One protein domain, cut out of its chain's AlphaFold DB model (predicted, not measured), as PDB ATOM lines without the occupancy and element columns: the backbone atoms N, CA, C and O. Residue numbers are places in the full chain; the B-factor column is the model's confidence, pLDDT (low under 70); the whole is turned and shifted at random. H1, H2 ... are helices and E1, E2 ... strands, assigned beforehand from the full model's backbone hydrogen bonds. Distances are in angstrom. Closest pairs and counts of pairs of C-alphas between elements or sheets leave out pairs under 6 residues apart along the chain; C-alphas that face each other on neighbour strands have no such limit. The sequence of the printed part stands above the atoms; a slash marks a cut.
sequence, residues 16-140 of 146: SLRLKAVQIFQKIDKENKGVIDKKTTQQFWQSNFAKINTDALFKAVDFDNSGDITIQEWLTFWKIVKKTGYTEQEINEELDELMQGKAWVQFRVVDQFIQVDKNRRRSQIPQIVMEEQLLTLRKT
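What this domain is: This is residues 16 to 140 of the 146 residues of the protein "EF-hand domain-containing protein" of Paramecium tetraurelia (UniProt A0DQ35). A rounded cluster of helices is built round H4, which runs through the middle; H1 and H5 lie side by side on one side of it, while H6 and H7 cross it on the other. On a further side H2 and H3 make a crossed pair, and E1 and E2 form a very small ribbon near the beginning of H4. The printed part has 125 residues with seven named helices and two named strands, in the order H1 E1 H2 H3 E2 H4 H5 H6 H7; the sheet, E1 - E2, is antiparallel and the class is mostly helix. The whole is compact, with a radius of gyration of the C-alphas of 13.9 A and spans of 40 by 34 by 30 A.

Where its parts are: H1, residues 16 to 28, begins at C-alpha 16 (-115.108, -65.708, 11.572) and is 18.6 A long. E1 is residues 35 to 37, 6.3 A, and H2 is residues 38 to 44, 9.8 A. H3, residues 50 to 61, measures 16.2 A. E2 is residues 68 to 70, 6.5 A. H4, residues 71 to 84, measures 20.1 A from C-alpha 71 (-124.842, -54.271, 16.507). H5 is residues 88 to 99, 16.1 A, and H6 is residues 108 to 118, 15.1 A. H7, residues 125 to 140, is the longest helix, 23.1 A, and ends at C-alpha 140 (-123.341, -62.730, 28.038).

How they stand to each other: H4 is the hub and touches five helices. With residues 71 to 75 it touches H1 at a steep tilt of 44 degrees, opposite ways; the closest C-alphas, of Phe 25 and Ile 71, are 6.9 A apart. H4 and H5 are a helical hairpin, closest at the C-alphas of Lys 82 and Glu 88, 7.2 A. H1 and H5 touch at a shallow tilt of 19 degrees, the same way, closest at the C-alphas of Ile 24 and Met 99, 5.8 A. Residues 60 to 61 of H3 touch H4, about perpendicular at 74 degrees; the closest C-alphas are those of Val 61 and Phe 77, 6.0 A. H2 touches H3, closest at the C-alphas of Gln 42 and Ala 50, 5.1 A. E1 and E2 are antiparallel neighbours, with N 36 and O 69 within hydrogen-bond range at 2.9 A. H6 touches residues 80 to 84 of H4, closest at the C-alphas of Val 81 and Val 110, 6.0 A. Residues 128 to 133 of H7 touch H4 at a steep tilt of 57 degrees; the closest C-alphas, of Gln 72 and Glu 132, are 5.6 A apart. H5 and H7 are apart. In H1 to H7 every O i to N i+4 pair is within hydrogen-bond range.

The domain as a whole: The two C-alphas farthest apart are those of Asn 48 and Arg 138, 41.0 A. The printed part has no cut and no long link. The mean pLDDT of the printed part is 85.1; residues 46 to 49 and 139 to 140 are under 70.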
ATOM      1  N   SER A  16    -116.153 -66.614  12.056       89.50
ATOM      2  CA  SER A  16    -115.108 -65.708  11.572       89.50
ATOM      3  C   SER A  16    -115.680 -64.445  10.921       89.50
ATOM      4  O   SER A  16    -115.258 -63.342  11.268       89.50
ATOM      5  N   LEU A  17    -116.678 -64.580  10.037       90.62
ATOM      6  CA  LEU A  17    -117.345 -63.433   9.409       90.62
ATOM      7  C   LEU A  17    -118.087 -62.584  10.436       90.62
ATOM      8  O   LEU A  17    -117.969 -61.360  10.435       90.62
ATOM      9  N   ARG A  18    -118.806 -63.235  11.356       90.44
ATOM     10  CA  ARG A  18    -119.506 -62.545  12.442       90.44
ATOM     11  C   ARG A  18    -118.531 -61.735  13.298       90.44
ATOM     12  O   ARG A  18    -118.816 -60.584  13.607       90.44
ATOM     13  N   LEU A  19    -117.385 -62.312  13.665       91.06
ATOM     14  CA  LEU A  19    -116.347 -61.610  14.424       91.06
ATOM     15  C   LEU A  19    -115.787 -60.416  13.650       91.06
ATOM     16  O   LEU A  19    -115.640 -59.344  14.227       91.06
ATOM     17  N   LYS A  20    -115.526 -60.570  12.348       92.38
ATOM     18  CA  LYS A  20    -115.041 -59.474  11.501       92.38
ATOM     19  C   LYS A  20    -116.067 -58.339  11.402       92.38
ATOM     20  O   LYS A  20    -115.715 -57.178  11.596       92.38
ATOM     21  N   ALA A  21    -117.345 -58.666  11.213       92.06
ATOM     22  CA  ALA A  21    -118.429 -57.689  11.226       92.06
ATOM     23  C   ALA A  21    -118.512 -56.939  12.570       92.06
ATOM     24  O   ALA A  21    -118.656 -55.717  12.568       92.06
ATOM     25  N   VAL A  22    -118.362 -57.630  13.708       91.38
ATOM     26  CA  VAL A  22    -118.302 -56.992  15.041       91.38
ATOM     27  C   VAL A  22    -117.088 -56.066  15.170       91.38
ATOM     28  O   VAL A  22    -117.225 -54.962  15.686       91.38
ATOM     29  N   GLN A  23    -115.913 -56.473  14.685       91.56
ATOM     30  CA  GLN A  23    -114.709 -55.634  14.741       91.56
ATOM     31  C   GLN A  23    -114.866 -54.350  13.924       91.56
ATOM     32  O   GLN A  23    -114.473 -53.279  14.381       91.56
ATOM     33  N   ILE A  24    -115.471 -54.433  12.735       90.50
ATOM     34  CA  ILE A  24    -115.770 -53.253  11.915       90.50
ATOM     35  C   ILE A  24    -116.747 -52.338  12.650       90.50
ATOM     36  O   ILE A  24    -116.507 -51.137  12.719       90.50
ATOM     37  N   PHE A  25    -117.790 -52.907  13.259       90.69
ATOM     38  CA  PHE A  25    -118.743 -52.139  14.054       90.69
ATOM     39  C   PHE A  25    -118.041 -51.359  15.173       90.69
ATOM     40  O   PHE A  25    -118.205 -50.150  15.273       90.69
ATOM     41  N   GLN A  26    -117.190 -52.028  15.955       89.81
ATOM     42  CA  GLN A  26    -116.413 -51.405  17.035       89.81
ATOM     43  C   GLN A  26    -115.426 -50.348  16.527       89.81
ATOM     44  O   GLN A  26    -115.143 -49.373  17.213       89.81
ATOM     45  N   LYS A  27    -114.884 -50.531  15.321       88.19
ATOM     46  CA  LYS A  27    -113.975 -49.562  14.702       88.19
ATOM     47  C   LYS A  27    -114.704 -48.280  14.286       88.19
ATOM     48  O   LYS A  27    -114.105 -47.203  14.327       88.19
ATOM     49  N   ILE A  28    -115.963 -48.404  13.866       86.81
ATOM     50  CA  ILE A  28    -116.824 -47.266  13.538       86.81
ATOM     51  C   ILE A  28    -117.317 -46.611  14.832       86.81
ATOM     52  O   ILE A  28    -117.161 -45.403  14.971       86.81
ATOM     53  N   ASP A  29    -117.822 -47.383  15.797       88.31
ATOM     54  CA  ASP A  29    -118.263 -46.919  17.122       88.31
ATOM     55  C   ASP A  29    -117.075 -46.543  18.032       88.31
ATOM     56  O   ASP A  29    -116.767 -47.194  19.031       88.31
ATOM     57  N   LYS A  30    -116.384 -45.451  17.682       77.25
ATOM     58  CA  LYS A  30    -115.226 -44.932  18.431       77.25
ATOM     59  C   LYS A  30    -115.544 -44.586  19.883       77.25
ATOM     60  O   LYS A  30    -114.643 -44.606  20.716       77.25
ATOM     61  N   GLU A  31    -116.792 -44.223  20.168       76.94
ATOM     62  CA  GLU A  31    -117.233 -43.842  21.510       76.94
ATOM     63  C   GLU A  31    -117.747 -45.039  22.326       76.94
ATOM     64  O   GLU A  31    -118.111 -44.861  23.486       76.94
ATOM     65  N   ASN A  32    -117.730 -46.253  21.752       76.81
ATOM     66  CA  ASN A  32    -118.159 -47.502  22.384       76.81
ATOM     67  C   ASN A  32    -119.554 -47.384  23.023       76.81
ATOM     68  O   ASN A  32    -119.809 -47.871  24.127       76.81
ATOM     69  N   LYS A  33    -120.453 -46.675  22.332       79.94
ATOM     70  CA  LYS A  33    -121.837 -46.457  22.769       79.94
ATOM     71  C   LYS A  33    -122.694 -47.707  22.579       79.94
ATOM     72  O   LYS A  33    -123.798 -47.776  23.112       79.94
ATOM     73  N   GLY A  34    -122.209 -48.677  21.804       83.75
ATOM     74  CA  GLY A  34    -122.961 -49.854  21.382       83.75
ATOM     75  C   GLY A  34    -123.880 -49.589  20.188       83.75
ATOM     76  O   GLY A  34    -124.645 -50.477  19.805       83.75
ATOM     77  N   VAL A  35    -123.795 -48.395  19.594       88.81
ATOM     78  CA  VAL A  35    -124.562 -47.960  18.422       88.81
ATOM     79  C   VAL A  35    -123.677 -47.141  17.491       88.81
ATOM     80  O   VAL A  35    -122.801 -46.399  17.934       88.81
ATOM     81  N   ILE A  36    -123.917 -47.267  16.192       89.38
ATOM     82  CA  ILE A  36    -123.275 -46.452  15.169       89.38
ATOM     83  C   ILE A  36    -124.229 -45.320  14.802       89.38
ATOM     84  O   ILE A  36    -125.264 -45.557  14.183       89.38
ATOM     85  N   ASP A  37    -123.854 -44.090  15.145       89.88
ATOM     86  CA  ASP A  37    -124.590 -42.893  14.745       89.88
ATOM     87  C   ASP A  37    -124.062 -42.316  13.417       89.88
ATOM     88  O   ASP A  37    -122.918 -42.553  12.991       89.88
ATOM     89  N   LYS A  38    -124.897 -41.529  12.730       87.25
ATOM     90  CA  LYS A  38    -124.548 -40.952  11.417       87.25
ATOM     91  C   LYS A  38    -123.317 -40.052  11.471       87.25
ATOM     92  O   LYS A  38    -122.541 -40.023  10.519       87.25
ATOM     93  N   LYS A  39    -123.124 -39.302  12.557       84.94
ATOM     94  CA  LYS A  39    -122.020 -38.343  12.679       84.94
ATOM     95  C   LYS A  39    -120.693 -39.081  12.825       84.94
ATOM     96  O   LYS A  39    -119.739 -38.759  12.118       84.94
ATOM     97  N   THR A  40    -120.651 -40.098  13.678       83.56
ATOM     98  CA  THR A  40    -119.478 -40.951  13.887       83.56
ATOM     99  C   THR A  40    -119.109 -41.688  12.599       83.56
ATOM    100  O   THR A  40    -117.944 -41.717  12.196       83.56
ATOM    101  N   THR A  41    -120.113 -42.182  11.878       83.38
ATOM    102  CA  THR A  41    -119.933 -42.846  10.583       83.38
ATOM    103  C   THR A  41    -119.360 -41.913   9.510       83.38
ATOM    104  O   THR A  41    -118.416 -42.267   8.802       83.38
ATOM    105  N   GLN A  42    -119.869 -40.681   9.414       84.00
ATOM    106  CA  GLN A  42    -119.335 -39.679   8.485       84.00
ATOM    107  C   GLN A  42    -117.878 -39.323   8.796       84.00
ATOM    108  O   GLN A  42    -117.103 -39.072   7.882       84.00
ATOM    109  N   GLN A  43    -117.490 -39.318  10.073       81.88
ATOM    110  CA  GLN A  43    -116.101 -39.094  10.479       81.88
ATOM    111  C   GLN A  43    -115.193 -40.301  10.214       81.88
ATOM    112  O   GLN A  43    -113.976 -40.138  10.111       81.88
ATOM    113  N   PHE A  44    -115.758 -41.509  10.143       81.19
ATOM    114  CA  PHE A  44    -115.014 -42.724   9.831       81.19
ATOM    115  C   PHE A  44    -114.540 -42.726   8.373       81.19
ATOM    116  O   PHE A  44    -113.362 -42.970   8.109       81.19
ATOM    117  N   TRP A  45    -115.419 -42.378   7.430       77.94
ATOM    118  CA  TRP A  45    -115.036 -42.219   6.029       77.94
ATOM    119  C   TRP A  45    -114.398 -40.849   5.795       77.94
ATOM    120  O   TRP A  45    -115.078 -39.845   5.664       77.94
ATOM    121  N   GLN A  46    -113.077 -40.794   5.648       66.25
ATOM    122  CA  GLN A  46    -112.349 -39.546   5.353       66.25
ATOM    123  C   GLN A  46    -112.456 -39.091   3.880       66.25
ATOM    124  O   GLN A  46    -111.658 -38.288   3.407       66.25
ATOM    125  N   SER A  47    -113.421 -39.623   3.127       64.75
ATOM    126  CA  SER A  47    -113.588 -39.366   1.693       64.75
ATOM    127  C   SER A  47    -114.639 -38.287   1.432       64.75
ATOM    128  O   SER A  47    -115.594 -38.138   2.192       64.75
ATOM    129  N   ASN A  48    -114.538 -37.602   0.290       63.97
ATOM    130  CA  ASN A  48    -115.529 -36.626  -0.192       63.97
ATOM    131  C   ASN A  48    -116.966 -37.189  -0.273       63.97
ATOM    132  O   ASN A  48    -117.930 -36.431  -0.319       63.97
ATOM    133  N   PHE A  49    -117.117 -38.517  -0.262       68.44
ATOM    134  CA  PHE A  49    -118.399 -39.221  -0.338       68.44
ATOM    135  C   PHE A  49    -118.898 -39.768   1.008       68.44
ATOM    136  O   PHE A  49    -119.876 -40.510   1.034       68.44
ATOM    137  N   ALA A  50    -118.279 -39.390   2.134       77.88
ATOM    138  CA  ALA A  50    -118.633 -39.875   3.473       77.88
ATOM    139  C   ALA A  50    -120.130 -39.777   3.783       77.88
ATOM    140  O   ALA A  50    -120.730 -40.718   4.299       77.88
ATOM    141  N   LYS A  51    -120.751 -38.651   3.412       81.25
ATOM    142  CA  LYS A  51    -122.183 -38.415   3.610       81.25
ATOM    143  C   LYS A  51    -123.047 -39.382   2.798       81.25
ATOM    144  O   LYS A  51    -123.939 -40.001   3.359       81.25
ATOM    145  N   ILE A  52    -122.743 -39.555   1.509       79.94
ATOM    146  CA  ILE A  52    -123.488 -40.457   0.615       79.94
ATOM    147  C   ILE A  52    -123.343 -41.911   1.079       79.94
ATOM    148  O   ILE A  52    -124.334 -42.634   1.135       79.94
ATOM    149  N   ASN A  53    -122.134 -42.313   1.479       82.81
ATOM    150  CA  ASN A  53    -121.870 -43.653   2.008       82.81
ATOM    151  C   ASN A  53    -122.624 -43.901   3.316       82.81
ATOM    152  O   ASN A  53    -123.210 -44.963   3.495       82.81
ATOM    153  N   THR A  54    -122.652 -42.903   4.201       86.69
ATOM    154  CA  THR A  54    -123.412 -42.969   5.454       86.69
ATOM    155  C   THR A  54    -124.902 -43.094   5.175       86.69
ATOM    156  O   THR A  54    -125.542 -44.004   5.684       86.69
ATOM    157  N   ASP A  55    -125.468 -42.239   4.328       88.44
ATOM    158  CA  ASP A  55    -126.903 -42.274   4.046       88.44
ATOM    159  C   ASP A  55    -127.322 -43.599   3.382       88.44
ATOM    160  O   ASP A  55    -128.364 -44.162   3.728       88.44
ATOM    161  N   ALA A  56    -126.496 -44.134   2.475       87.56
ATOM    162  CA  ALA A  56    -126.722 -45.437   1.853       87.56
ATOM    163  C   ALA A  56    -126.634 -46.590   2.863       87.56
ATOM    164  O   ALA A  56    -127.492 -47.472   2.844       87.56
ATOM    165  N   LEU A  57    -125.640 -46.562   3.758       88.62
ATOM    166  CA  LEU A  57    -125.494 -47.552   4.823       88.62
ATOM    167  C   LEU A  57    -126.728 -47.565   5.732       88.62
ATOM    168  O   LEU A  57    -127.339 -48.613   5.929       88.62
ATOM    169  N   PHE A  58    -127.119 -46.401   6.258       90.88
ATOM    170  CA  PHE A  58    -128.261 -46.301   7.167       90.88
ATOM    171  C   PHE A  58    -129.539 -46.762   6.481       90.88
ATOM    172  O   PHE A  58    -130.264 -47.576   7.028       90.88
ATOM    173  N   LYS A  59    -129.781 -46.368   5.230       88.81
ATOM    174  CA  LYS A  59    -130.970 -46.824   4.498       88.81
ATOM    175  C   LYS A  59    -131.051 -48.352   4.338       88.81
ATOM    176  O   LYS A  59    -132.158 -48.885   4.228       88.81
ATOM    177  N   ALA A  60    -129.909 -49.034   4.280       87.50
ATOM    178  CA  ALA A  60    -129.836 -50.481   4.106       87.50
ATOM    179  C   ALA A  60    -129.914 -51.253   5.436       87.50
ATOM    180  O   ALA A  60    -130.500 -52.334   5.471       87.50
ATOM    181  N   VAL A  61    -129.334 -50.711   6.513       90.31
ATOM    182  CA  VAL A  61    -129.112 -51.439   7.776       90.31
ATOM    183  C   VAL A  61    -130.005 -50.962   8.924       90.31
ATOM    184  O   VAL A  61    -130.352 -51.775   9.772       90.31
ATOM    185  N   ASP A  62    -130.411 -49.691   8.942       92.12
ATOM    186  CA  ASP A  62    -131.341 -49.130   9.933       92.12
ATOM    187  C   ASP A  62    -132.750 -49.693   9.663       92.12
ATOM    188  O   ASP A  62    -133.470 -49.287   8.733       92.12
ATOM    189  N   PHE A  63    -133.116 -50.749  10.393       87.81
ATOM    190  CA  PHE A  63    -134.340 -51.490  10.111       87.81
ATOM    191  C   PHE A  63    -135.550 -50.816  10.738       87.81
ATOM    192  O   PHE A  63    -136.613 -50.797  10.097       87.81
ATOM    193  N   ASP A  64    -135.375 -50.251  11.931       87.00
ATOM    194  CA  ASP A  64    -136.409 -49.553  12.689       87.00
ATOM    195  C   ASP A  64    -136.511 -48.049  12.367       87.00
ATOM    196  O   ASP A  64    -137.506 -47.420  12.731       87.00
ATOM    197  N   ASN A  65    -135.583 -47.502  11.574       86.00
ATOM    198  CA  ASN A  65    -135.447 -46.070  11.281       86.00
ATOM    199  C   ASN A  65    -135.245 -45.230  12.550       86.00
ATOM    200  O   ASN A  65    -135.700 -44.081  12.610       86.00
ATOM    201  N   SER A  66    -134.585 -45.790  13.565       88.06
ATOM    202  CA  SER A  66    -134.226 -45.070  14.789       88.06
ATOM    203  C   SER A  66    -133.213 -43.954  14.523       88.06
ATOM    204  O   SER A  66    -133.167 -42.974  15.268       88.06
ATOM    205  N   GLY A  67    -132.457 -44.050  13.425       87.88
ATOM    206  CA  GLY A  67    -131.391 -43.119  13.077       87.88
ATOM    207  C   GLY A  67    -130.021 -43.516  13.622       87.88
ATOM    208  O   GLY A  67    -129.059 -42.806  13.315       87.88
ATOM    209  N   ASP A  68    -129.940 -44.643  14.335       91.12
ATOM    210  CA  ASP A  68    -128.736 -45.267  14.881       91.12
ATOM    211  C   ASP A  68    -128.715 -46.752  14.491       91.12
ATOM    212  O   ASP A  68    -129.739 -47.420  14.526       91.12
ATOM    213  N   ILE A  69    -127.554 -47.300  14.128       91.88
ATOM    214  CA  ILE A  69    -127.436 -48.725  13.791       91.88
ATOM    215  C   ILE A  69    -126.937 -49.485  15.012       91.88
ATOM    216  O   ILE A  69    -125.812 -49.280  15.477       91.88
ATOM    217  N   THR A  70    -127.741 -50.420  15.504       91.81
ATOM    218  CA  THR A  70    -127.322 -51.328  16.576       91.81
ATOM    219  C   THR A  70    -126.460 -52.474  16.036       91.81
ATOM    220  O   THR A  70    -126.560 -52.879  14.874       91.81
ATOM    221  N   ILE A  71    -125.632 -53.085  16.895       90.00
ATOM    222  CA  ILE A  71    -124.842 -54.271  16.507       90.00
ATOM    223  C   ILE A  71    -125.727 -55.428  16.012       90.00
ATOM    224  O   ILE A  71    -125.313 -56.235  15.180       90.00
ATOM    225  N   GLN A  72    -126.957 -55.520  16.516       90.19
ATOM    226  CA  GLN A  72    -127.907 -56.574  16.166       90.19
ATOM    227  C   GLN A  72    -128.446 -56.377  14.750       90.19
ATOM    228  O   GLN A  72    -128.489 -57.335  13.976       90.19
ATOM    229  N   GLU A  73    -128.792 -55.145  14.379       91.44
ATOM    230  CA  GLU A  73    -129.190 -54.799  13.013       91.44
ATOM    231  C   GLU A  73    -128.029 -54.974  12.037       91.44
ATOM    232  O   GLU A  73    -128.190 -55.604  10.991       91.44
ATOM    233  N   TRP A  74    -126.830 -54.537  12.426       91.94
ATOM    234  CA  TRP A  74    -125.611 -54.738  11.646       91.94
ATOM    235  C   TRP A  74    -125.363 -56.217  11.321       91.94
ATOM    236  O   TRP A  74    -125.161 -56.587  10.164       91.94
ATOM    237  N   LEU A  75    -125.432 -57.100  12.320       91.25
ATOM    238  CA  LEU A  75    -125.263 -58.541  12.109       91.25
ATOM    239  C   LEU A  75    -126.426 -59.167  11.329       91.25
ATOM    240  O   LEU A  75    -126.206 -60.059  10.505       91.25
ATOM    241  N   THR A  76    -127.647 -58.684  11.558       90.50
ATOM    242  CA  THR A  76    -128.836 -59.119  10.819       90.50
ATOM    243  C   THR A  76    -128.696 -58.810   9.334       90.50
ATOM    244  O   THR A  76    -128.997 -59.670   8.508       90.50
ATOM    245  N   PHE A  77    -128.173 -57.636   8.976       92.00
ATOM    246  CA  PHE A  77    -127.923 -57.273   7.587       92.00
ATOM    247  C   PHE A  77    -126.999 -58.280   6.898       92.00
ATOM    248  O   PHE A  77    -127.380 -58.863   5.887       92.00
ATOM    249  N   TRP A  78    -125.834 -58.581   7.477       91.38
ATOM    250  CA  TRP A  78    -124.898 -59.554   6.899       91.38
ATOM    251  C   TRP A  78    -125.488 -60.967   6.804       91.38
ATOM    252  O   TRP A  78    -125.213 -61.705   5.855       91.38
ATOM    253  N   LYS A  79    -126.359 -61.342   7.746       89.75
ATOM    254  CA  LYS A  79    -127.112 -62.599   7.681       89.75
ATOM    255  C   LYS A  79    -128.119 -62.598   6.529       89.75
ATOM    256  O   LYS A  79    -128.261 -63.607   5.841       89.75
ATOM    257  N   ILE A  80    -128.780 -61.471   6.261       89.31
ATOM    258  CA  ILE A  80    -129.647 -61.309   5.088       89.31
ATOM    259  C   ILE A  80    -128.819 -61.363   3.800       89.31
ATOM    260  O   ILE A  80    -129.210 -62.082   2.885       89.31
ATOM    261  N   VAL A  81    -127.659 -60.699   3.737       90.69
ATOM    262  CA  VAL A  81    -126.728 -60.788   2.595       90.69
ATOM    263  C   VAL A  81    -126.423 -62.258   2.301       90.69
ATOM    264  O   VAL A  81    -126.677 -62.735   1.196       90.69
ATOM    265  N   LYS A  82    -126.037 -63.037   3.318       88.69
ATOM    266  CA  LYS A  82    -125.828 -64.484   3.173       88.69
ATOM    267  C   LYS A  82    -127.074 -65.221   2.664       88.69
ATOM    268  O   LYS A  82    -126.989 -66.020   1.733       88.69
ATOM    269  N   LYS A  83    -128.246 -64.918   3.233       86.25
ATOM    270  CA  LYS A  83    -129.538 -65.522   2.866       86.25
ATOM    271  C   LYS A  83    -129.977 -65.200   1.434       86.25
ATOM    272  O   LYS A  83    -130.671 -66.008   0.826       86.25
ATOM    273  N   THR A  84    -129.585 -64.048   0.889       85.50
ATOM    274  CA  THR A  84    -129.896 -63.668  -0.501       85.50
ATOM    275  C   THR A  84    -129.065 -64.413  -1.547       85.50
ATOM    276  O   THR A  84    -129.405 -64.356  -2.725       85.50
ATOM    277  N   GLY A  85    -128.042 -65.168  -1.128       86.25
ATOM    278  CA  GLY A  85    -127.276 -66.065  -1.998       86.25
ATOM    279  C   GLY A  85    -125.792 -65.732  -2.122       86.25
ATOM    280  O   GLY A  85    -125.081 -66.488  -2.778       86.25
ATOM    281  N   TYR A  86    -125.311 -64.667  -1.475       88.19
ATOM    282  CA  TYR A  86    -123.887 -64.330  -1.470       88.19
ATOM    283  C   TYR A  86    -123.063 -65.408  -0.752       88.19
ATOM    284  O   TYR A  86    -123.438 -65.964   0.291       88.19
ATOM    285  N   THR A  87    -121.908 -65.731  -1.316       90.25
ATOM    286  CA  THR A  87    -120.958 -66.676  -0.731       90.25
ATOM    287  C   THR A  87    -120.266 -66.066   0.489       90.25
ATOM    288  O   THR A  87    -120.256 -64.856   0.694       90.25
ATOM    289  N   GLU A  88    -119.700 -66.911   1.358       89.12
ATOM    290  CA  GLU A  88    -118.920 -66.383   2.491       89.12
ATOM    291  C   GLU A  88    -117.668 -65.638   2.031       89.12
ATOM    292  O   GLU A  88    -117.245 -64.704   2.701       89.12
ATOM    293  N   GLN A  89    -117.100 -66.040   0.892       89.69
ATOM    294  CA  GLN A  89    -115.935 -65.389   0.313       89.69
ATOM    295  C   GLN A  89    -116.267 -63.965  -0.140       89.69
ATOM    296  O   GLN A  89    -115.574 -63.045   0.276       89.69
ATOM    297  N   GLU A  90    -117.351 -63.775  -0.900       90.50
ATOM    298  CA  GLU A  90    -117.797 -62.436  -1.314       90.50
ATOM    299  C   GLU A  90    -118.051 -61.551  -0.091       90.50
ATOM    300  O   GLU A  90    -117.535 -60.445  -0.001       90.50
ATOM    301  N   ILE A  91    -118.760 -62.067   0.920       91.31
ATOM    302  CA  ILE A  91    -118.992 -61.321   2.165       91.31
ATOM    303  C   ILE A  91    -117.668 -60.991   2.870       91.31
ATOM    304  O   ILE A  91    -117.512 -59.897   3.407       91.31
ATOM    305  N   ASN A  92    -116.709 -61.920   2.891       92.19
ATOM    306  CA  ASN A  92    -115.409 -61.685   3.506       92.19
ATOM    307  C   ASN A  92    -114.644 -60.553   2.812       92.19
ATOM    308  O   ASN A  92    -114.080 -59.704   3.499       92.19
ATOM    309  N   GLU A  93    -114.608 -60.568   1.481       91.75
ATOM    310  CA  GLU A  93    -113.932 -59.558   0.665       91.75
ATOM    311  C   GLU A  93    -114.533 -58.170   0.928       91.75
ATOM    312  O   GLU A  93    -113.798 -57.239   1.255       91.75
ATOM    313  N   GLU A  94    -115.864 -58.060   0.936       91.00
ATOM    314  CA  GLU A  94    -116.586 -56.817   1.247       91.00
ATOM    315  C   GLU A  94    -116.294 -56.305   2.671       91.00
ATOM    316  O   GLU A  94    -116.059 -55.115   2.895       91.00
ATOM    317  N   LEU A  95    -116.249 -57.203   3.662       91.25
ATOM    318  CA  LEU A  95    -115.866 -56.840   5.030       91.25
ATOM    319  C   LEU A  95    -114.402 -56.378   5.113       91.25
ATOM    320  O   LEU A  95    -114.098 -55.445   5.857       91.25
ATOM    321  N   ASP A  96    -113.488 -56.995   4.362       91.19
ATOM    322  CA  ASP A  96    -112.083 -56.577   4.314       91.19
ATOM    323  C   ASP A  96    -111.925 -55.186   3.687       91.19
ATOM    324  O   ASP A  96    -111.149 -54.368   4.190       91.19
ATOM    325  N   GLU A  97    -112.704 -54.876   2.651       89.25
ATOM    326  CA  GLU A  97    -112.760 -53.541   2.060       89.25
ATOM    327  C   GLU A  97    -113.228 -52.487   3.072       89.25
ATOM    328  O   GLU A  97    -112.570 -51.455   3.260       89.25
ATOM    329  N   LEU A  98    -114.316 -52.773   3.788       87.06
ATOM    330  CA  LEU A  98    -114.828 -51.901   4.847       87.06
ATOM    331  C   LEU A  98    -113.812 -51.708   5.974       87.06
ATOM    332  O   LEU A  98    -113.621 -50.592   6.462       87.06
ATOM    333  N   MET A  99    -113.106 -52.770   6.365       86.31
ATOM    334  CA  MET A  99    -112.088 -52.704   7.412       86.31
ATOM    335  C   MET A  99    -110.888 -51.833   7.010       86.31
ATOM    336  O   MET A  99    -110.308 -51.151   7.867       86.31
ATOM    337  N   GLN A 100    -110.551 -51.808   5.717       85.62
ATOM    338  CA  GLN A 100    -109.543 -50.920   5.124       85.62
ATOM    339  C   GLN A 100    -110.018 -49.461   5.001       85.62
ATOM    340  O   GLN A 100    -109.225 -48.591   4.645       85.62
ATOM    341  N   GLY A 101    -111.280 -49.170   5.331       79.88
ATOM    342  CA  GLY A 101    -111.855 -47.826   5.255       79.88
ATOM    343  C   GLY A 101    -112.353 -47.450   3.860       79.88
ATOM    344  O   GLY A 101    -112.577 -46.265   3.595       79.88
ATOM    345  N   LYS A 102    -112.537 -48.430   2.961       83.94
ATOM    346  CA  LYS A 102    -113.203 -48.197   1.676       83.94
ATOM    347  C   LYS A 102    -114.677 -47.835   1.891       83.94
ATOM    348  O   LYS A 102    -115.243 -48.008   2.973       83.94
ATOM    349  N   ALA A 103    -115.275 -47.256   0.855       80.69
ATOM    350  CA  ALA A 103    -116.673 -46.842   0.859       80.69
ATOM    351  C   ALA A 103    -117.620 -48.040   1.030       80.69
ATOM    352  O   ALA A 103    -117.314 -49.145   0.596       80.69
ATOM    353  N   TRP A 104    -118.785 -47.795   1.632       85.31
ATOM    354  CA  TRP A 104    -119.857 -48.785   1.709       85.31
ATOM    355  C   TRP A 104    -120.385 -49.160   0.321       85.31
ATOM    356  O   TRP A 104    -120.631 -48.282  -0.511       85.31
ATOM    357  N   VAL A 105    -120.618 -50.456   0.106       83.50
ATOM    358  CA  VAL A 105    -121.202 -50.995  -1.126       83.50
ATOM    359  C   VAL A 105    -122.693 -51.253  -0.926       83.50
ATOM    360  O   VAL A 105    -123.124 -51.896   0.028       83.50
ATOM    361  N   GLN A 106    -123.508 -50.748  -1.852       82.50
ATOM    362  CA  GLN A 106    -124.951 -50.967  -1.833       82.50
ATOM    363  C   GLN A 106    -125.311 -52.330  -2.446       82.50
ATOM    364  O   GLN A 106    -125.155 -52.551  -3.649       82.50
ATOM    365  N   PHE A 107    -125.909 -53.210  -1.644       86.88
ATOM    366  CA  PHE A 107    -126.373 -54.526  -2.081       86.88
ATOM    367  C   PHE A 107    -127.808 -54.451  -2.617       86.88
ATOM    368  O   PHE A 107    -128.766 -54.730  -1.906       86.88
ATOM    369  N   ARG A 108    -127.985 -54.105  -3.899       85.81
ATOM    370  CA  ARG A 108    -129.327 -53.880  -4.492       85.81
ATOM    371  C   ARG A 108    -130.306 -55.045  -4.311       85.81
ATOM    372  O   ARG A 108    -131.490 -54.814  -4.086       85.81
ATOM    373  N   VAL A 109    -129.824 -56.284  -4.414       86.31
ATOM    374  CA  VAL A 109    -130.651 -57.490  -4.220       86.31
ATOM    375  C   VAL A 109    -131.124 -57.594  -2.769       86.31
ATOM    376  O   VAL A 109    -132.282 -57.918  -2.512       86.31
ATOM    377  N   VAL A 110    -130.244 -57.264  -1.824       87.56
ATOM    378  CA  VAL A 110    -130.537 -57.241  -0.388       87.56
ATOM    379  C   VAL A 110    -131.503 -56.111  -0.062       87.56
ATOM    380  O   VAL A 110    -132.509 -56.357   0.594       87.56
ATOM    381  N   ASP A 111    -131.280 -54.913  -0.603       86.75
ATOM    382  CA  ASP A 111    -132.199 -53.783  -0.461       86.75
ATOM    383  C   ASP A 111    -133.593 -54.147  -0.973       86.75
ATOM    384  O   ASP A 111    -134.589 -53.918  -0.289       86.75
ATOM    385  N   GLN A 112    -133.686 -54.759  -2.157       85.81
ATOM    386  CA  GLN A 112    -134.961 -55.201  -2.711       85.81
ATOM    387  C   GLN A 112    -135.619 -56.260  -1.821       85.81
ATOM    388  O   GLN A 112    -136.820 -56.172  -1.565       85.81
ATOM    389  N   PHE A 113    -134.854 -57.232  -1.318       86.75
ATOM    390  CA  PHE A 113    -135.356 -58.236  -0.382       86.75
ATOM    391  C   PHE A 113    -135.919 -57.585   0.887       86.75
ATOM    392  O   PHE A 113    -137.040 -57.895   1.289       86.75
ATOM    393  N   ILE A 114    -135.180 -56.641   1.474       86.31
ATOM    394  CA  ILE A 114    -135.572 -55.906   2.678       86.31
ATOM    395  C   ILE A 114    -136.838 -55.089   2.426       86.31
ATOM    396  O   ILE A 114    -137.781 -55.167   3.207       86.31
ATOM    397  N   GLN A 115    -136.894 -54.335   1.328       85.38
ATOM    398  CA  GLN A 115    -138.059 -53.517   0.980       85.38
ATOM    399  C   GLN A 115    -139.302 -54.375   0.736       85.38
ATOM    400  O   GLN A 115    -140.394 -54.047   1.199       85.38
ATOM    401  N   VAL A 116    -139.149 -55.502   0.037       85.50
ATOM    402  CA  VAL A 116    -140.247 -56.450  -0.166       85.50
ATOM    403  C   VAL A 116    -140.701 -57.034   1.169       85.50
ATOM    404  O   VAL A 116    -141.905 -57.109   1.390       85.50
ATOM    405  N   ASP A 117    -139.785 -57.417   2.065       85.69
ATOM    406  CA  ASP A 117    -140.133 -57.986   3.372       85.69
ATOM    407  C   ASP A 117    -140.803 -56.973   4.311       85.69
ATOM    408  O   ASP A 117    -141.819 -57.305   4.922       85.69
ATOM    409  N   LYS A 118    -140.322 -55.722   4.352       82.06
ATOM    410  CA  LYS A 118    -140.941 -54.624   5.119       82.06
ATOM    411  C   LYS A 118    -142.396 -54.374   4.694       82.06
ATOM    412  O   LYS A 118    -143.233 -54.060   5.534       82.06
ATOM    413  N   ASN A 119    -142.720 -54.572   3.413       82.50
ATOM    414  CA  ASN A 119    -144.078 -54.414   2.879       82.50
ATOM    415  C   ASN A 119    -144.977 -55.653   3.069       82.50
ATOM    416  O   ASN A 119    -146.166 -55.616   2.741       82.50
ATOM    417  N   ARG A 120    -144.451 -56.774   3.582       85.00
ATOM    418  CA  ARG A 120    -145.266 -57.963   3.870       85.00
ATOM    419  C   ARG A 120    -146.085 -57.748   5.139       85.00
ATOM    420  O   ARG A 120    -145.601 -57.222   6.132       85.00
ATOM    421  N   ARG A 121    -147.306 -58.300   5.158       75.81
ATOM    422  CA  ARG A 121    -148.190 -58.328   6.347       75.81
ATOM    423  C   ARG A 121    -147.528 -58.918   7.602       75.81
ATOM    424  O   ARG A 121    -147.967 -58.630   8.709       75.81
ATOM    425  N   ARG A 122    -146.530 -59.787   7.423       80.31
ATOM    426  CA  ARG A 122    -145.686 -60.357   8.480       80.31
ATOM    427  C   ARG A 122    -144.230 -60.276   8.027       80.31
ATOM    428  O   ARG A 122    -143.749 -61.203   7.377       80.31
ATOM    429  N   SER A 123    -143.577 -59.152   8.311       81.56
ATOM    430  CA  SER A 123    -142.139 -58.993   8.074       81.56
ATOM    431  C   SER A 123    -141.352 -59.933   8.986       81.56
ATOM    432  O   SER A 123    -141.681 -60.095  10.163       81.56
ATOM    433  N   GLN A 124    -140.324 -60.570   8.434       81.81
ATOM    434  CA  GLN A 124    -139.423 -61.449   9.177       81.81
ATOM    435  C   GLN A 124    -138.272 -60.665   9.817       81.81
ATOM    436  O   GLN A 124    -137.694 -61.132  10.792       81.81
ATOM    437  N   ILE A 125    -137.943 -59.476   9.300       82.44
ATOM    438  CA  ILE A 125    -136.793 -58.679   9.753       82.44
ATOM    439  C   ILE A 125    -136.861 -58.329  11.248       82.44
ATOM    440  O   ILE A 125    -135.897 -58.654  11.939       82.44
ATOM    441  N   PRO A 126    -137.963 -57.773  11.799       80.94
ATOM    442  CA  PRO A 126    -138.032 -57.470  13.231       80.94
ATOM    443  C   PRO A 126    -137.817 -58.706  14.109       80.94
ATOM    444  O   PRO A 126    -137.174 -58.630  15.153       80.94
ATOM    445  N   GLN A 127    -138.310 -59.866  13.665       81.00
ATOM    446  CA  GLN A 127    -138.131 -61.123  14.382       81.00
ATOM    447  C   GLN A 127    -136.673 -61.600  14.337       81.00
ATOM    448  O   GLN A 127    -136.145 -62.013  15.364       81.00
ATOM    449  N   ILE A 128    -136.000 -61.493  13.186       81.69
ATOM    450  CA  ILE A 128    -134.579 -61.853  13.047       81.69
ATOM    451  C   ILE A 128    -133.704 -60.929  13.903       81.69
ATOM    452  O   ILE A 128    -132.808 -61.411  14.595       81.69
ATOM    453  N   VAL A 129    -133.990 -59.621  13.906       83.56
ATOM    454  CA  VAL A 129    -133.292 -58.663  14.775       83.56
ATOM    455  C   VAL A 129    -133.473 -59.068  16.237       83.56
ATOM    456  O   VAL A 129    -132.481 -59.217  16.948       83.56
ATOM    457  N   MET A 130    -134.710 -59.338  16.673       80.44
ATOM    458  CA  MET A 130    -135.020 -59.775  18.040       80.44
ATOM    459  C   MET A 130    -134.298 -61.078  18.426       80.44
ATOM    460  O   MET A 130    -133.774 -61.200  19.536       80.44
ATOM    461  N   GLU A 131    -134.225 -62.049  17.514       81.69
ATOM    462  CA  GLU A 131    -133.471 -63.294  17.706       81.69
ATOM    463  C   GLU A 131    -131.974 -63.027  17.917       81.69
ATOM    464  O   GLU A 131    -131.373 -63.608  18.825       81.69
ATOM    465  N   GLU A 132    -131.377 -62.107  17.155       82.75
ATOM    466  CA  GLU A 132    -129.992 -61.680  17.372       82.75
ATOM    467  C   GLU A 132    -129.809 -61.006  18.738       82.75
ATOM    468  O   GLU A 132    -128.828 -61.296  19.432       82.75
ATOM    469  N   GLN A 133    -130.773 -60.195  19.193       80.81
ATOM    470  CA  GLN A 133    -130.724 -59.624  20.546       80.81
ATOM    471  C   GLN A 133    -130.703 -60.726  21.614       80.81
ATOM    472  O   GLN A 133    -129.844 -60.732  22.501       80.81
ATOM    473  N   LEU A 134    -131.584 -61.719  21.496       79.06
ATOM    474  CA  LEU A 134    -131.649 -62.845  22.428       79.06
ATOM    475  C   LEU A 134    -130.380 -63.707  22.396       79.06
ATOM    476  O   LEU A 134    -129.922 -64.165  23.446       79.06
ATOM    477  N   LEU A 135    -129.781 -63.915  21.220       78.69
ATOM    478  CA  LEU A 135    -128.510 -64.630  21.081       78.69
ATOM    479  C   LEU A 135    -127.370 -63.892  21.785       78.69
ATOM    480  O   LEU A 135    -126.573 -64.531  22.477       78.69
ATOM    481  N   THR A 136    -127.298 -62.565  21.647       72.75
ATOM    482  CA  THR A 136    -126.298 -61.761  22.364       72.75
ATOM    483  C   THR A 136    -126.484 -61.845  23.879       72.75
ATOM    484  O   THR A 136    -125.517 -62.116  24.589       72.75
ATOM    485  N   LEU A 137    -127.726 -61.762  24.369       74.38
ATOM    486  CA  LEU A 137    -128.040 -61.841  25.798       74.38
ATOM    487  C   LEU A 137    -127.756 -63.225  26.412       74.38
ATOM    488  O   LEU A 137    -127.312 -63.334  27.553       74.38
ATOM    489  N   ARG A 138    -128.013 -64.312  25.671       72.81
ATOM    490  CA  ARG A 138    -127.695 -65.677  26.130       72.81
ATOM    491  C   ARG A 138    -126.190 -65.882  26.278       72.81
ATOM    492  O   ARG A 138    -125.753 -66.500  27.246       72.81
ATOM    493  N   LYS A 139    -125.394 -65.365  25.337       68.38
ATOM    494  CA  LYS A 139    -123.929 -65.468  25.389       68.38
ATOM    495  C   LYS A 139    -123.339 -64.713  26.581       68.38
ATOM    496  O   LYS A 139    -122.483 -65.277  27.255       68.38
ATOM    497  N   THR A 140    -123.821 -63.505  26.880       65.31
ATOM    498  CA  THR A 140    -123.341 -62.730  28.038       65.31
ATOM    499  C   THR A 140    -123.711 -63.399  29.362       65.31
ATOM    500  O   THR A 140    -122.825 -63.646  30.172       65.31
TER     501      THR A 140